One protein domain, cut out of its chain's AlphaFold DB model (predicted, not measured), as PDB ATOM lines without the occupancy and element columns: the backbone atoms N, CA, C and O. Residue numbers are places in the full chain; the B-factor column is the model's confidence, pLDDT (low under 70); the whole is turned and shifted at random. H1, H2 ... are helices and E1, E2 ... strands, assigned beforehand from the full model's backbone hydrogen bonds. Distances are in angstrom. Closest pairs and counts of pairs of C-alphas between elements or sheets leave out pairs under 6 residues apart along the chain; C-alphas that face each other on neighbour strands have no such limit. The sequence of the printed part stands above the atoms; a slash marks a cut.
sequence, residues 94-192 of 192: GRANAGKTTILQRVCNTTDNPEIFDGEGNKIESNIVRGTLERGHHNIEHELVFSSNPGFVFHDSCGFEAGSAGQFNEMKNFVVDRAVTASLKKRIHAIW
ATOM      1  N   GLY A  94      19.734   5.005 -17.433       87.50
ATOM      2  CA  GLY A  94      18.429   5.070 -16.786       87.50
ATOM      3  C   GLY A  94      17.693   6.373 -17.037       87.50
ATOM      4  O   GLY A  94      18.222   7.326 -17.614       87.50
ATOM      5  N   ARG A  95      16.439   6.409 -16.582       86.44
ATOM      6  CA  ARG A  95      15.562   7.580 -16.708       86.44
ATOM      7  C   ARG A  95      16.182   8.822 -16.060       86.44
ATOM      8  O   ARG A  95      17.024   8.728 -15.160       86.44
ATOM      9  N   ALA A  96      15.741   9.995 -16.507       82.12
ATOM     10  CA  ALA A  96      16.042  11.243 -15.812       82.12
ATOM     11  C   ALA A  96      15.598  11.160 -14.350       82.12
ATOM     12  O   ALA A  96      14.546  10.600 -14.040       82.12
ATOM     13  N   ASN A  97      16.447  11.672 -13.458       78.12
ATOM     14  CA  ASN A  97      16.223  11.708 -12.012       78.12
ATOM     15  C   ASN A  97      15.998  10.336 -11.346       78.12
ATOM     16  O   ASN A  97      15.505  10.273 -10.225       78.12
ATOM     17  N   ALA A  98      16.411   9.233 -11.982       85.06
ATOM     18  CA  ALA A  98      16.371   7.898 -11.375       85.06
ATOM     19  C   ALA A  98      17.402   7.699 -10.240       85.06
ATOM     20  O   ALA A  98      17.442   6.634  -9.633       85.06
ATOM     21  N   GLY A  99      18.248   8.700  -9.969       83.62
ATOM     22  CA  GLY A  99      19.279   8.635  -8.932       83.62
ATOM     23  C   GLY A  99      20.603   8.004  -9.377       83.62
ATOM     24  O   GLY A  99      21.357   7.562  -8.519       83.62
ATOM     25  N   LYS A 100      20.911   7.967 -10.685       87.44
ATOM     26  CA  LYS A 100      22.154   7.387 -11.250       87.44
ATOM     27  C   LYS A 100      23.428   7.941 -10.598       87.44
ATOM     28  O   LYS A 100      24.235   7.205 -10.041       87.44
ATOM     29  N   THR A 101      23.560   9.258 -10.566       79.06
ATOM     30  CA  THR A 101      24.673   9.945  -9.901       79.06
ATOM     31  C   THR A 101      24.718   9.651  -8.401       79.06
ATOM     32  O   THR A 101      25.787   9.425  -7.836       79.06
ATOM     33  N   THR A 102      23.555   9.586  -7.749       81.81
ATOM     34  CA  THR A 102      23.449   9.290  -6.314       81.81
ATOM     35  C   THR A 102      23.907   7.865  -5.993       81.81
ATOM     36  O   THR A 102      24.625   7.659  -5.013       81.81
ATOM     37  N   ILE A 103      23.543   6.874  -6.815       83.88
ATOM     38  CA  ILE A 103      24.016   5.499  -6.627       83.88
ATOM     39  C   ILE A 103      25.519   5.391  -6.903       83.88
ATOM     40  O   ILE A 103      26.207   4.723  -6.138       83.88
ATOM     41  N   LEU A 104      26.052   6.111  -7.896       82.12
ATOM     42  CA  LEU A 104      27.494   6.171  -8.161       82.12
ATOM     43  C   LEU A 104      28.288   6.687  -6.955       82.12
ATOM     44  O   LEU A 104      29.256   6.047  -6.539       82.12
ATOM     45  N   GLN A 105      27.840   7.790  -6.348       77.62
ATOM     46  CA  GLN A 105      28.443   8.325  -5.123       77.62
ATOM     47  C   GLN A 105      28.423   7.289  -3.992       77.62
ATOM     48  O   GLN A 105      29.423   7.080  -3.304       77.62
ATOM     49  N   ARG A 106      27.297   6.581  -3.819       81.50
ATOM     50  CA  ARG A 106      27.155   5.605  -2.735       81.50
ATOM     51  C   ARG A 106      27.995   4.346  -2.944       81.50
ATOM     52  O   ARG A 106      28.610   3.889  -1.987       81.50
ATOM     53  N   VAL A 107      28.043   3.810  -4.165       76.94
ATOM     54  CA  VAL A 107      28.829   2.613  -4.521       76.94
ATOM     55  C   VAL A 107      30.320   2.851  -4.304       76.94
ATOM     56  O   VAL A 107      31.022   1.960  -3.832       76.94
ATOM     57  N   CYS A 108      30.800   4.067  -4.561       73.69
ATOM     58  CA  CYS A 108      32.204   4.418  -4.361       73.69
ATOM     59  C   CYS A 108      32.576   4.677  -2.886       73.69
ATOM     60  O   CYS A 108      33.711   5.083  -2.618       73.69
ATOM     61  N   ASN A 109      31.646   4.440  -1.943       71.81
ATOM     62  CA  ASN A 109      31.800   4.612  -0.490       71.81
ATOM     63  C   ASN A 109      32.441   5.950  -0.087       71.81
ATOM     64  O   ASN A 109      33.134   6.035   0.925       71.81
ATOM     65  N   THR A 110      32.203   6.999  -0.868       69.56
ATOM     66  CA  THR A 110      32.789   8.317  -0.641       69.56
ATOM     67  C   THR A 110      31.711   9.392  -0.649       69.56
ATOM     68  O   THR A 110      30.677   9.265  -1.304       69.56
ATOM     69  N   THR A 111      31.941  10.441   0.136       66.94
ATOM     70  CA  THR A 111      31.187  11.699   0.067       66.94
ATOM     71  C   THR A 111      31.828  12.691  -0.899       66.94
ATOM     72  O   THR A 111      31.274  13.765  -1.126       66.94
ATOM     73  N   ASP A 112      32.995  12.348  -1.447       69.69
ATOM     74  CA  ASP A 112      33.712  13.177  -2.401       69.69
ATOM     75  C   ASP A 112      32.994  13.164  -3.748       69.69
ATOM     76  O   ASP A 112      32.507  12.136  -4.228       69.69
ATOM     77  N   ASN A 113      32.962  14.330  -4.384       77.19
ATOM     78  CA  ASN A 113      32.518  14.419  -5.763       77.19
ATOM     79  C   ASN A 113      33.568  13.769  -6.676       77.19
ATOM     80  O   ASN A 113      34.765  13.929  -6.424       77.19
ATOM     81  N   PRO A 114      33.146  13.064  -7.741       84.00
ATOM     82  CA  PRO A 114      34.086  12.528  -8.707       84.00
ATOM     83  C   PRO A 114      34.863  13.664  -9.371       84.00
ATOM     84  O   PRO A 114      34.334  14.752  -9.622       84.00
ATOM     85  N   GLU A 115      36.115  13.383  -9.700       88.00
ATOM     86  CA  GLU A 115      36.851  14.182 -10.662       88.00
ATOM     87  C   GLU A 115      36.275  13.909 -12.050       88.00
ATOM     88  O   GLU A 115      36.061  12.752 -12.418       88.00
ATOM     89  N   ILE A 116      35.995  14.973 -12.801       88.31
ATOM     90  CA  ILE A 116      35.463  14.859 -14.155       88.31
ATOM     91  C   ILE A 116      36.582  15.129 -15.146       88.31
ATOM     92  O   ILE A 116      37.238  16.168 -15.065       88.31
ATOM     93  N   PHE A 117      36.754  14.219 -16.098       90.38
ATOM     94  CA  PHE A 117      37.636  14.400 -17.241       90.38
ATOM     95  C   PHE A 117      36.821  14.435 -18.533       90.38
ATOM     96  O   PHE A 117      35.761  13.812 -18.632       90.38
ATOM     97  N   ASP A 118      37.292  15.191 -19.518       89.00
ATOM     98  CA  ASP A 118      36.741  15.141 -20.868       89.00
ATOM     99  C   ASP A 118      37.176  13.857 -21.606       89.00
ATOM    100  O   ASP A 118      37.970  13.056 -21.105       89.00
ATOM    101  N   GLY A 119      36.670  13.656 -22.825       81.19
ATOM    102  CA  GLY A 119      37.012  12.489 -23.651       81.19
ATOM    103  C   GLY A 119      38.473  12.443 -24.136       81.19
ATOM    104  O   GLY A 119      38.881  11.459 -24.769       81.19
ATOM    105  N   GLU A 120      39.254  13.490 -23.860       84.06
ATOM    106  CA  GLU A 120      40.684  13.603 -24.156       84.06
ATOM    107  C   GLU A 120      41.558  13.350 -22.913       84.06
ATOM    108  O   GLU A 120      42.762  13.133 -23.050       84.06
ATOM    109  N   GLY A 121      40.952  13.285 -21.721       86.00
ATOM    110  CA  GLY A 121      41.629  13.074 -20.444       86.00
ATOM    111  C   GLY A 121      42.009  14.366 -19.717       86.00
ATOM    112  O   GLY A 121      42.759  14.311 -18.742       86.00
ATOM    113  N   ASN A 122      41.509  15.526 -20.150       89.81
ATOM    114  CA  ASN A 122      41.726  16.788 -19.449       89.81
ATOM    115  C   ASN A 122      40.716  16.942 -18.311       89.81
ATOM    116  O   ASN A 122      39.523  16.687 -18.475       89.81
ATOM    117  N   LYS A 123      41.187  17.399 -17.148       89.69
ATOM    118  CA  LYS A 123      40.331  17.628 -15.979       89.69
ATOM    119  C   LYS A 123      39.435  18.850 -16.198       89.69
ATOM    120  O   LYS A 123      39.923  19.928 -16.527       89.69
ATOM    121  N   ILE A 124      38.138  18.688 -15.958       85.94
ATOM    122  CA  ILE A 124      37.131  19.749 -16.045       85.94
ATOM    123  C   ILE A 124      36.984  20.421 -14.674       85.94
ATOM    124  O   ILE A 124      36.882  19.750 -13.645       85.94
ATOM    125  N   GLU A 125      36.972  21.757 -14.643       78.75
ATOM    126  CA  GLU A 125      36.938  22.527 -13.395       78.75
ATOM    127  C   GLU A 125      35.660  22.319 -12.560       78.75
ATOM    128  O   GLU A 125      34.527  22.362 -13.051       78.75
ATOM    129  N   SER A 126      35.852  22.210 -11.244       63.72
ATOM    130  CA  SER A 126      34.862  21.851 -10.214       63.72
ATOM    131  C   SER A 126      33.605  22.731 -10.182       63.72
ATOM    132  O   SER A 126      32.536  22.285  -9.758       63.72
ATOM    133  N   ASN A 127      33.726  23.988 -10.615       62.00
ATOM    134  CA  ASN A 127      32.639  24.970 -10.594       62.00
ATOM    135  C   ASN A 127      31.528  24.619 -11.596       62.00
ATOM    136  O   ASN A 127      30.356  24.880 -11.338       62.00
ATOM    137  N   ILE A 128      31.892  23.974 -12.708       59.50
ATOM    138  CA  ILE A 128      30.955  23.453 -13.712       59.50
ATOM    139  C   ILE A 128      30.367  22.120 -13.223       59.50
ATOM    140  O   ILE A 128      29.169  21.876 -13.349       59.50
ATOM    141  N   VAL A 129      31.210  21.298 -12.592       57.62
ATOM    142  CA  VAL A 129      30.912  19.933 -12.130       57.62
ATOM    143  C   VAL A 129      29.795  19.871 -11.086       57.62
ATOM    144  O   VAL A 129      28.932  19.002 -11.162       57.62
ATOM    145  N   ARG A 130      29.767  20.788 -10.107       55.94
ATOM    146  CA  ARG A 130      28.712  20.781  -9.072       55.94
ATOM    147  C   ARG A 130      27.322  21.020  -9.662       55.94
ATOM    148  O   ARG A 130      26.375  20.328  -9.303       55.94
ATOM    149  N   GLY A 131      27.211  21.958 -10.602       53.88
ATOM    150  CA  GLY A 131      25.945  22.262 -11.268       53.88
ATOM    151  C   GLY A 131      25.468  21.139 -12.194       53.88
ATOM    152  O   GLY A 131      24.264  20.903 -12.286       53.88
ATOM    153  N   THR A 132      26.390  20.428 -12.849       57.34
ATOM    154  CA  THR A 132      26.064  19.299 -13.735       57.34
ATOM    155  C   THR A 132      25.690  18.039 -12.961       57.34
ATOM    156  O   THR A 132      24.722  17.384 -13.348       57.34
ATOM    157  N   LEU A 133      26.361  17.747 -11.835       61.62
ATOM    158  CA  LEU A 133      26.018  16.618 -10.960       61.62
ATOM    159  C   LEU A 133      24.638  16.749 -10.308       61.62
ATOM    160  O   LEU A 133      23.921  15.761 -10.181       61.62
ATOM    161  N   GLU A 134      24.264  17.962  -9.900       57.62
ATOM    162  CA  GLU A 134      23.004  18.213  -9.190       57.62
ATOM    163  C   GLU A 134      21.791  18.337 -10.128       57.62
ATOM    164  O   GLU A 134      20.661  18.109  -9.698       57.62
ATOM    165  N   ARG A 135      21.990  18.697 -11.406       58.00
ATOM    166  CA  ARG A 135      20.892  19.005 -12.350       58.00
ATOM    167  C   ARG A 135      20.697  17.992 -13.476       58.00
ATOM    168  O   ARG A 135      19.965  18.283 -14.424       58.00
ATOM    169  N   GLY A 136      21.368  16.842 -13.424       57.81
ATOM    170  CA  GLY A 136      21.222  15.800 -14.444       57.81
ATOM    171  C   GLY A 136      21.723  16.203 -15.839       57.81
ATOM    172  O   GLY A 136      21.369  15.554 -16.820       57.81
ATOM    173  N   HIS A 137      22.525  17.270 -15.943       63.62
ATOM    174  CA  HIS A 137      23.160  17.703 -17.190       63.62
ATOM    175  C   HIS A 137      24.506  16.994 -17.334       63.62
ATOM    176  O   HIS A 137      25.563  17.570 -17.080       63.62
ATOM    177  N   HIS A 138      24.449  15.719 -17.707       74.38
ATOM    178  CA  HIS A 138      25.625  14.883 -17.905       74.38
ATOM    179  C   HIS A 138      25.917  14.723 -19.395       74.38
ATOM    180  O   HIS A 138      25.010  14.471 -20.187       74.38
ATOM    181  N   ASN A 139      27.189  14.873 -19.762       85.31
ATOM    182  CA  ASN A 139      27.696  14.469 -21.065       85.31
ATOM    183  C   ASN A 139      28.232  13.042 -20.927       85.31
ATOM    184  O   ASN A 139      29.103  12.799 -20.091       85.31
ATOM    185  N   ILE A 140      27.722  12.118 -21.739       89.69
ATOM    186  CA  ILE A 140      28.089  10.698 -21.681       89.69
ATOM    187  C   ILE A 140      29.575  10.453 -21.991       89.69
ATOM    188  O   ILE A 140      30.153   9.471 -21.530       89.69
ATOM    189  N   GLU A 141      30.218  11.365 -22.725       91.44
ATOM    190  CA  GLU A 141      31.649  11.291 -23.033       91.44
ATOM    191  C   GLU A 141      32.539  11.651 -21.842       91.44
ATOM    192  O   GLU A 141      33.721  11.307 -21.842       91.44
ATOM    193  N   HIS A 142      31.995  12.341 -20.834       91.00
ATOM    194  CA  HIS A 142      32.765  12.706 -19.655       91.00
ATOM    195  C   HIS A 142      33.024  11.485 -18.776       91.00
ATOM    196  O   HIS A 142      32.172  10.610 -18.598       91.00
ATOM    197  N   GLU A 143      34.216  11.460 -18.201       92.38
ATOM    198  CA  GLU A 143      34.706  10.397 -17.341       92.38
ATOM    199  C   GLU A 143      34.588  10.842 -15.889       92.38
ATOM    200  O   GLU A 143      35.204  11.827 -15.486       92.38
ATOM    201  N   LEU A 144      33.800  10.118 -15.098       90.38
ATOM    202  CA  LEU A 144      33.693  10.316 -13.659       90.38
ATOM    203  C   LEU A 144      34.650   9.349 -12.962       90.38
ATOM    204  O   LEU A 144      34.460   8.131 -13.020       90.38
ATOM    205  N   VAL A 145      35.662   9.888 -12.288       90.69
ATOM    206  CA  VAL A 145      36.666   9.105 -11.559       90.69
ATOM    207  C   VAL A 145      36.648   9.514 -10.098       90.69
ATOM    208  O   VAL A 145      36.845  10.678  -9.756       90.69
ATOM    209  N   PHE A 146      36.416   8.552  -9.212       87.56
ATOM    210  CA  PHE A 146      36.463   8.799  -7.775       87.56
ATOM    211  C   PHE A 146      37.884   8.570  -7.269       87.56
ATOM    212  O   PHE A 146      38.476   7.523  -7.531       87.56
ATOM    213  N   SER A 147      38.415   9.519  -6.498       85.44
ATOM    214  CA  SER A 147      39.742   9.420  -5.866       85.44
ATOM    215  C   SER A 147      39.883   8.165  -4.997       85.44
ATOM    216  O   SER A 147      40.963   7.585  -4.923       85.44
ATOM    217  N   SER A 148      38.782   7.710  -4.387       83.31
ATOM    218  CA  SER A 148      38.725   6.476  -3.599       83.31
ATOM    219  C   SER A 148      38.897   5.206  -4.437       83.31
ATOM    220  O   SER A 148      39.297   4.180  -3.895       83.31
ATOM    221  N   ASN A 149      38.601   5.256  -5.741       85.44
ATOM    222  CA  ASN A 149      38.588   4.103  -6.641       85.44
ATOM    223  C   ASN A 149      39.070   4.488  -8.059       85.44
ATOM    224  O   ASN A 149      38.290   4.427  -9.012       85.44
ATOM    225  N   PRO A 150      40.358   4.842  -8.241       87.88
ATOM    226  CA  PRO A 150      40.874   5.367  -9.514       87.88
ATOM    227  C   PRO A 150      40.910   4.331 -10.651       87.88
ATOM    228  O   PRO A 150      41.045   4.691 -11.820       87.88
ATOM    229  N   GLY A 151      40.788   3.041 -10.319       90.06
ATOM    230  CA  GLY A 151      40.682   1.955 -11.293       90.06
ATOM    231  C   GLY A 151      39.316   1.869 -11.980       90.06
ATOM    232  O   GLY A 151      39.174   1.088 -12.917       90.06
ATOM    233  N   PHE A 152      38.323   2.649 -11.544       90.94
ATOM    234  CA  PHE A 152      36.997   2.698 -12.155       90.94
ATOM    235  C   PHE A 152      36.742   4.051 -12.807       90.94
ATOM    236  O   PHE A 152      37.016   5.103 -12.233       90.94
ATOM    237  N   VAL A 153      36.163   3.998 -14.003       92.94
ATOM    238  CA  VAL A 153      35.684   5.174 -14.724       92.94
ATOM    239  C   VAL A 153      34.207   4.981 -15.000       92.94
ATOM    240  O   VAL A 153      33.805   3.980 -15.596       92.94
ATOM    241  N   PHE A 154      33.397   5.943 -14.588       92.19
ATOM    242  CA  PHE A 154      31.964   5.907 -14.825       92.19
ATOM    243  C   PHE A 154      31.584   6.915 -15.900       92.19
ATOM    244  O   PHE A 154      32.008   8.067 -15.874       92.19
ATOM    245  N   HIS A 155      30.755   6.468 -16.829       92.50
ATOM    246  CA  HIS A 155      30.050   7.307 -17.780       92.50
ATOM    247  C   HIS A 155      28.590   7.340 -17.346       92.50
ATOM    248  O   HIS A 155      27.989   6.283 -17.147       92.50
ATOM    249  N   ASP A 156      28.020   8.529 -17.178       88.44
ATOM    250  CA  ASP A 156      26.608   8.677 -16.832       88.44
ATOM    251  C   ASP A 156      25.814   9.075 -18.074       88.44
ATOM    252  O   ASP A 156      26.098  10.097 -18.705       88.44
ATOM    253  N   SER A 157      24.823   8.267 -18.455       86.88
ATOM    254  CA  SER A 157      23.947   8.645 -19.556       86.88
ATOM    255  C   SER A 157      23.095   9.842 -19.139       86.88
ATOM    256  O   SER A 157      22.553   9.893 -18.028       86.88
ATOM    257  N   CYS A 158      22.844  10.766 -20.068       78.31
ATOM    258  CA  CYS A 158      21.749  11.703 -19.863       78.31
ATOM    259  C   CYS A 158      20.458  10.906 -19.600       78.31
ATOM    260  O   CYS A 158      20.250   9.799 -20.113       78.31
ATOM    261  N   GLY A 159      19.636  11.416 -18.691       74.94
ATOM    262  CA  GLY A 159      18.421  10.741 -18.287       74.94
ATOM    263  C   GLY A 159      17.424  10.630 -19.428       74.94
ATOM    264  O   GLY A 159      17.047  11.653 -19.979       74.94
ATOM    265  N   PHE A 160      16.951   9.420 -19.730       74.12
ATOM    266  CA  PHE A 160      15.932   9.241 -20.765       74.12
ATOM    267  C   PHE A 160      14.595   9.849 -20.321       74.12
ATOM    268  O   PHE A 160      13.987   9.386 -19.347       74.12
ATOM    269  N   GLU A 161      14.141  10.869 -21.043       74.31
ATOM    270  CA  GLU A 161      12.799  11.439 -20.921       74.31
ATOM    271  C   GLU A 161      11.862  10.855 -21.987       74.31
ATOM    272  O   GLU A 161      12.284  10.478 -23.085       74.31
ATOM    273  N   ALA A 162      10.569  10.754 -21.668       63.59
ATOM    274  CA  ALA A 162       9.586  10.195 -22.590       63.59
ATOM    275  C   ALA A 162       9.526  11.033 -23.883       63.59
ATOM    276  O   ALA A 162       9.171  12.207 -23.852       63.59
ATOM    277  N   GLY A 163       9.871  10.416 -25.018       62.28
ATOM    278  CA  GLY A 163       9.807  11.039 -26.345       62.28
ATOM    279  C   GLY A 163      11.122  11.622 -26.882       62.28
ATOM    280  O   GLY A 163      11.158  12.020 -28.045       62.28
ATOM    281  N   SER A 164      12.218  11.626 -26.111       67.56
ATOM    282  CA  SER A 164      13.510  12.144 -26.587       67.56
ATOM    283  C   SER A 164      14.329  11.075 -27.324       67.56
ATOM    284  O   SER A 164      15.139  10.354 -26.743       67.56
ATOM    285  N   ALA A 165      14.153  10.978 -28.646       79.75
ATOM    286  CA  ALA A 165      14.981  10.106 -29.491       79.75
ATOM    287  C   ALA A 165      16.469  10.526 -29.519       79.75
ATOM    288  O   ALA A 165      17.335   9.708 -29.834       79.75
ATOM    289  N   GLY A 166      16.769  11.788 -29.182       82.56
ATOM    290  CA  GLY A 166      18.127  12.334 -29.163       82.56
ATOM    291  C   GLY A 166      19.023  11.639 -28.139       82.56
ATOM    292  O   GLY A 166      20.063  11.109 -28.516       82.56
ATOM    293  N   GLN A 167      18.571  11.544 -26.885       83.75
ATOM    294  CA  GLN A 167      19.329  10.918 -25.790       83.75
ATOM    295  C   GLN A 167      19.612   9.434 -26.062       83.75
ATOM    296  O   GLN A 167      20.703   8.933 -25.799       83.75
ATOM    297  N   PHE A 168      18.636   8.721 -26.638       85.75
ATOM    298  CA  PHE A 168      18.819   7.325 -27.037       85.75
ATOM    299  C   PHE A 168      19.858   7.172 -28.151       85.75
ATOM    300  O   PHE A 168      20.696   6.274 -28.089       85.75
ATOM    301  N   ASN A 169      19.832   8.051 -29.155       89.00
ATOM    302  CA  ASN A 169      20.822   8.030 -30.227       89.00
ATOM    303  C   ASN A 169      22.223   8.400 -29.734       89.00
ATOM    304  O   ASN A 169      23.183   7.773 -30.165       89.00
ATOM    305  N   GLU A 170      22.343   9.370 -28.830       89.31
ATOM    306  CA  GLU A 170      23.615   9.750 -28.210       89.31
ATOM    307  C   GLU A 170      24.234   8.566 -27.458       89.31
ATOM    308  O   GLU A 170      25.354   8.160 -27.762       89.31
ATOM    309  N   MET A 171      23.456   7.917 -26.585       91.00
ATOM    310  CA  MET A 171      23.886   6.700 -25.892       91.00
ATOM    311  C   MET A 171      24.264   5.582 -26.866       91.00
ATOM    312  O   MET A 171      25.310   4.949 -26.719       91.00
ATOM    313  N   LYS A 172      23.447   5.348 -27.896       91.56
ATOM    314  CA  LYS A 172      23.716   4.309 -28.893       91.56
ATOM    315  C   LYS A 172      25.022   4.577 -29.639       91.56
ATOM    316  O   LYS A 172      25.800   3.648 -29.847       91.56
ATOM    317  N   ASN A 173      25.253   5.821 -30.048       93.88
ATOM    318  CA  ASN A 173      26.472   6.221 -30.742       93.88
ATOM    319  C   ASN A 173      27.691   6.042 -29.840       93.88
ATOM    320  O   ASN A 173      28.669   5.451 -30.287       93.88
ATOM    321  N   PHE A 174      27.592   6.450 -28.574       93.75
ATOM    322  CA  PHE A 174      28.635   6.244 -27.574       93.75
ATOM    323  C   PHE A 174      28.993   4.760 -27.420       93.75
ATOM    324  O   PHE A 174      30.148   4.378 -27.582       93.75
ATOM    325  N   VAL A 175      28.008   3.880 -27.196       94.81
ATOM    326  CA  VAL A 175      28.259   2.433 -27.050       94.81
ATOM    327  C   VAL A 175      28.903   1.848 -28.308       94.81
ATOM    328  O   VAL A 175      29.842   1.058 -28.207       94.81
ATOM    329  N   VAL A 176      28.425   2.232 -29.495       94.25
ATOM    330  CA  VAL A 176      28.988   1.750 -30.763       94.25
ATOM    331  C   VAL A 176      30.426   2.223 -30.942       94.25
ATOM    332  O   VAL A 176      31.280   1.391 -31.239       94.25
ATOM    333  N   ASP A 177      30.703   3.513 -30.745       94.50
ATOM    334  CA  ASP A 177      32.047   4.082 -30.871       94.50
ATOM    335  C   ASP A 177      33.034   3.378 -29.928       94.50
ATOM    336  O   ASP A 177      34.080   2.868 -30.344       94.50
ATOM    337  N   ARG A 178      32.628   3.208 -28.666       93.44
ATOM    338  CA  ARG A 178      33.424   2.542 -27.632       93.44
ATOM    339  C   ARG A 178      33.598   1.045 -27.895       93.44
ATOM    340  O   ARG A 178      34.615   0.487 -27.497       93.44
ATOM    341  N   ALA A 179      32.667   0.388 -28.586       90.75
ATOM    342  CA  ALA A 179      32.799  -1.018 -28.973       90.75
ATOM    343  C   ALA A 179      33.750  -1.224 -30.164       90.75
ATOM    344  O   ALA A 179      34.472  -2.223 -30.208       90.75
ATOM    345  N   VAL A 180      33.765  -0.299 -31.132       90.25
ATOM    346  CA  VAL A 180      34.610  -0.412 -32.336       90.25
ATOM    347  C   VAL A 180      36.005   0.179 -32.155       90.25
ATOM    348  O   VAL A 180      36.886  -0.084 -32.974       90.25
ATOM    349  N   THR A 181      36.238   0.947 -31.088       88.75
ATOM    350  CA  THR A 181      37.547   1.545 -30.824       88.75
ATOM    351  C   THR A 181      38.633   0.472 -30.638       88.75
ATOM    352  O   THR A 181      38.442  -0.564 -29.983       88.75
ATOM    353  N   ALA A 182      39.803   0.709 -31.235       86.12
ATOM    354  CA  ALA A 182      40.938  -0.213 -31.154       86.12
ATOM    355  C   ALA A 182      41.600  -0.197 -29.766       86.12
ATOM    356  O   ALA A 182      42.155  -1.203 -29.328       86.12
ATOM    357  N   SER A 183      41.518   0.934 -29.061       87.19
ATOM    358  CA  SER A 183      42.129   1.108 -27.745       87.19
ATOM    359  C   SER A 183      41.284   0.457 -26.651       87.19
ATOM    360  O   SER A 183      40.204   0.950 -26.328       87.19
ATOM    361  N   LEU A 184      41.798  -0.607 -26.022       86.00
ATOM    362  CA  LEU A 184      41.153  -1.236 -24.858       86.00
ATOM    363  C   LEU A 184      40.892  -0.227 -23.737       86.00
ATOM    364  O   LEU A 184      39.842  -0.274 -23.106       86.00
ATOM    365  N   LYS A 185      41.791   0.752 -23.576       87.62
ATOM    366  CA  LYS A 185      41.656   1.821 -22.583       87.62
ATOM    367  C   LYS A 185      40.408   2.669 -22.774       87.62
ATOM    368  O   LYS A 185      40.012   3.310 -21.821       87.62
ATOM    369  N   LYS A 186      39.809   2.706 -23.968       89.94
ATOM    370  CA  LYS A 186      38.602   3.491 -24.257       89.94
ATOM    371  C   LYS A 186      37.325   2.651 -24.278       89.94
ATOM    372  O   LYS A 186      36.257   3.240 -24.400       89.94
ATOM    373  N   ARG A 187      37.397   1.318 -24.182       92.12
ATOM    374  CA  ARG A 187      36.213   0.447 -24.274       92.12
ATOM    375  C   ARG A 187      35.378   0.490 -23.000       92.12
ATOM    376  O   ARG A 187      35.918   0.581 -21.902       92.12
ATOM    377  N   ILE A 188      34.062   0.370 -23.155       93.62
ATOM    378  CA  ILE A 188      33.148   0.116 -22.036       93.62
ATOM    379  C   ILE A 188      33.213  -1.374 -21.703       93.62
ATOM    380  O   ILE A 188      33.192  -2.216 -22.599       93.62
ATOM    381  N   HIS A 189      33.286  -1.686 -20.414       91.62
ATOM    382  CA  HIS A 189      33.408  -3.049 -19.908       91.62
ATOM    383  C   HIS A 189      32.100  -3.560 -19.299       91.62
ATOM    384  O   HIS A 189      31.841  -4.759 -19.328       91.62
ATOM    385  N   ALA A 190      31.265  -2.656 -18.783       92.88
ATOM    386  CA  ALA A 190      29.938  -2.980 -18.286       92.88
ATOM    387  C   ALA A 190      28.938  -1.862 -18.589       92.88
ATOM    388  O   ALA A 190      29.293  -0.685 -18.658       92.88
ATOM    389  N   ILE A 191      27.678  -2.255 -18.742       93.56
ATOM    390  CA  ILE A 191      26.536  -1.353 -18.828       93.56
ATOM    391  C   ILE A 191      25.606  -1.730 -17.675       93.56
ATOM    392  O   ILE A 191      25.261  -2.906 -17.547       93.56
ATOM    393  N   TRP A 192      25.254  -0.752 -16.845       88.25
ATOM    394  CA  TRP A 192      24.348  -0.895 -15.707       88.25
ATOM    395  C   TRP A 192      23.048  -0.142 -15.978       88.25
ATOM    396  O   TRP A 192      23.130   1.066 -16.292       88.25
TER     397      TRP A 192
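What this domain is: This is residues 94 to 192 of the 192 residues of an uncharacterized protein of Pisolithus microcarpus 441 (UniProt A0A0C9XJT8). Three short strands, E1, E2 and E3, stand side by side as a small core with E2 in the middle; two short helices sit at its margins, H2 near E1 and H1 near one end of E3, while the long helix H3 runs alone along one side, apart from the other named elements. After H3 the last stretch folds back toward the first printed residue, and residues 180 to 185 stick out. The printed part has 99 residues, with three named helices and three named strands in the order H1, E1, H2, E2, E3, H3; E1 and E2 form an antiparallel sheet in the order E1 - E2. The class is mixed, helices and strands, with 44 residues, under half, in named elements. The whole is compact, with a radius of gyration of the C-alphas of 13.3 A and spans of 34 by 33 by 23 A.

Where its parts are: H1 is residues 100 to 107, 10.6 A from first to last C-alpha, and begins at C-alpha 100 at (22.154, 7.387, -11.250). E1 is residues 115 to 117, 6.6 A. H2 is residues 126 to 134, 12.4 A. E2 is residues 143 to 145, 6.2 A, and E3 is residues 152 to 156, 12.9 A, from C-alpha 152 at (36.997, 2.698, -12.155). H3 is residues 165 to 180, 22.5 A, and ends at C-alpha 180 at (34.610, -0.412, -32.336).

How they stand to each other: E1 and E2 are antiparallel neighbours at 153 degrees; N 115 and O 145 are 2.8 A apart and N 143 and O 117 2.8 A, within hydrogen-bond range. E3 pairs with no named strand, but its closest C-alphas to E2, those of Leu 144 and Phe 154, are 4.9 A apart. E1 and E3 are near each other. The closest C-alphas of E1 and H2, those of Ile 116 and Val 129, are 7.1 A apart. Those of H1 and E3, Lys 100 and Asp 156, are 7.3 A apart. H1 and H2 are close but not clearly touching, with the C-alphas of Thr 101 and Leu 133 6.9 A apart, and about perpendicular at 76 degrees. H3 is apart from H1, H2, E1, E2 and E3. In H1 and H3 every O i to N i+4 pair is within hydrogen-bond range; in H2 4 of 5 are.

The domain as a whole: The C-alphas of Ser 148 and Gly 163, the two farthest apart, are 37.1 A apart, while those of Gly 94 and Trp 192, the chain's last residue, are 8.5 A apart. The printed part has no cut, and the five links between named elements are short. Residues 181 to 192 hold no named element, and residues 180 to 185 stand free. The mean pLDDT of the printed part is 81.9; residues 110 to 112, 126 to 137 and 162 to 164 are under 70.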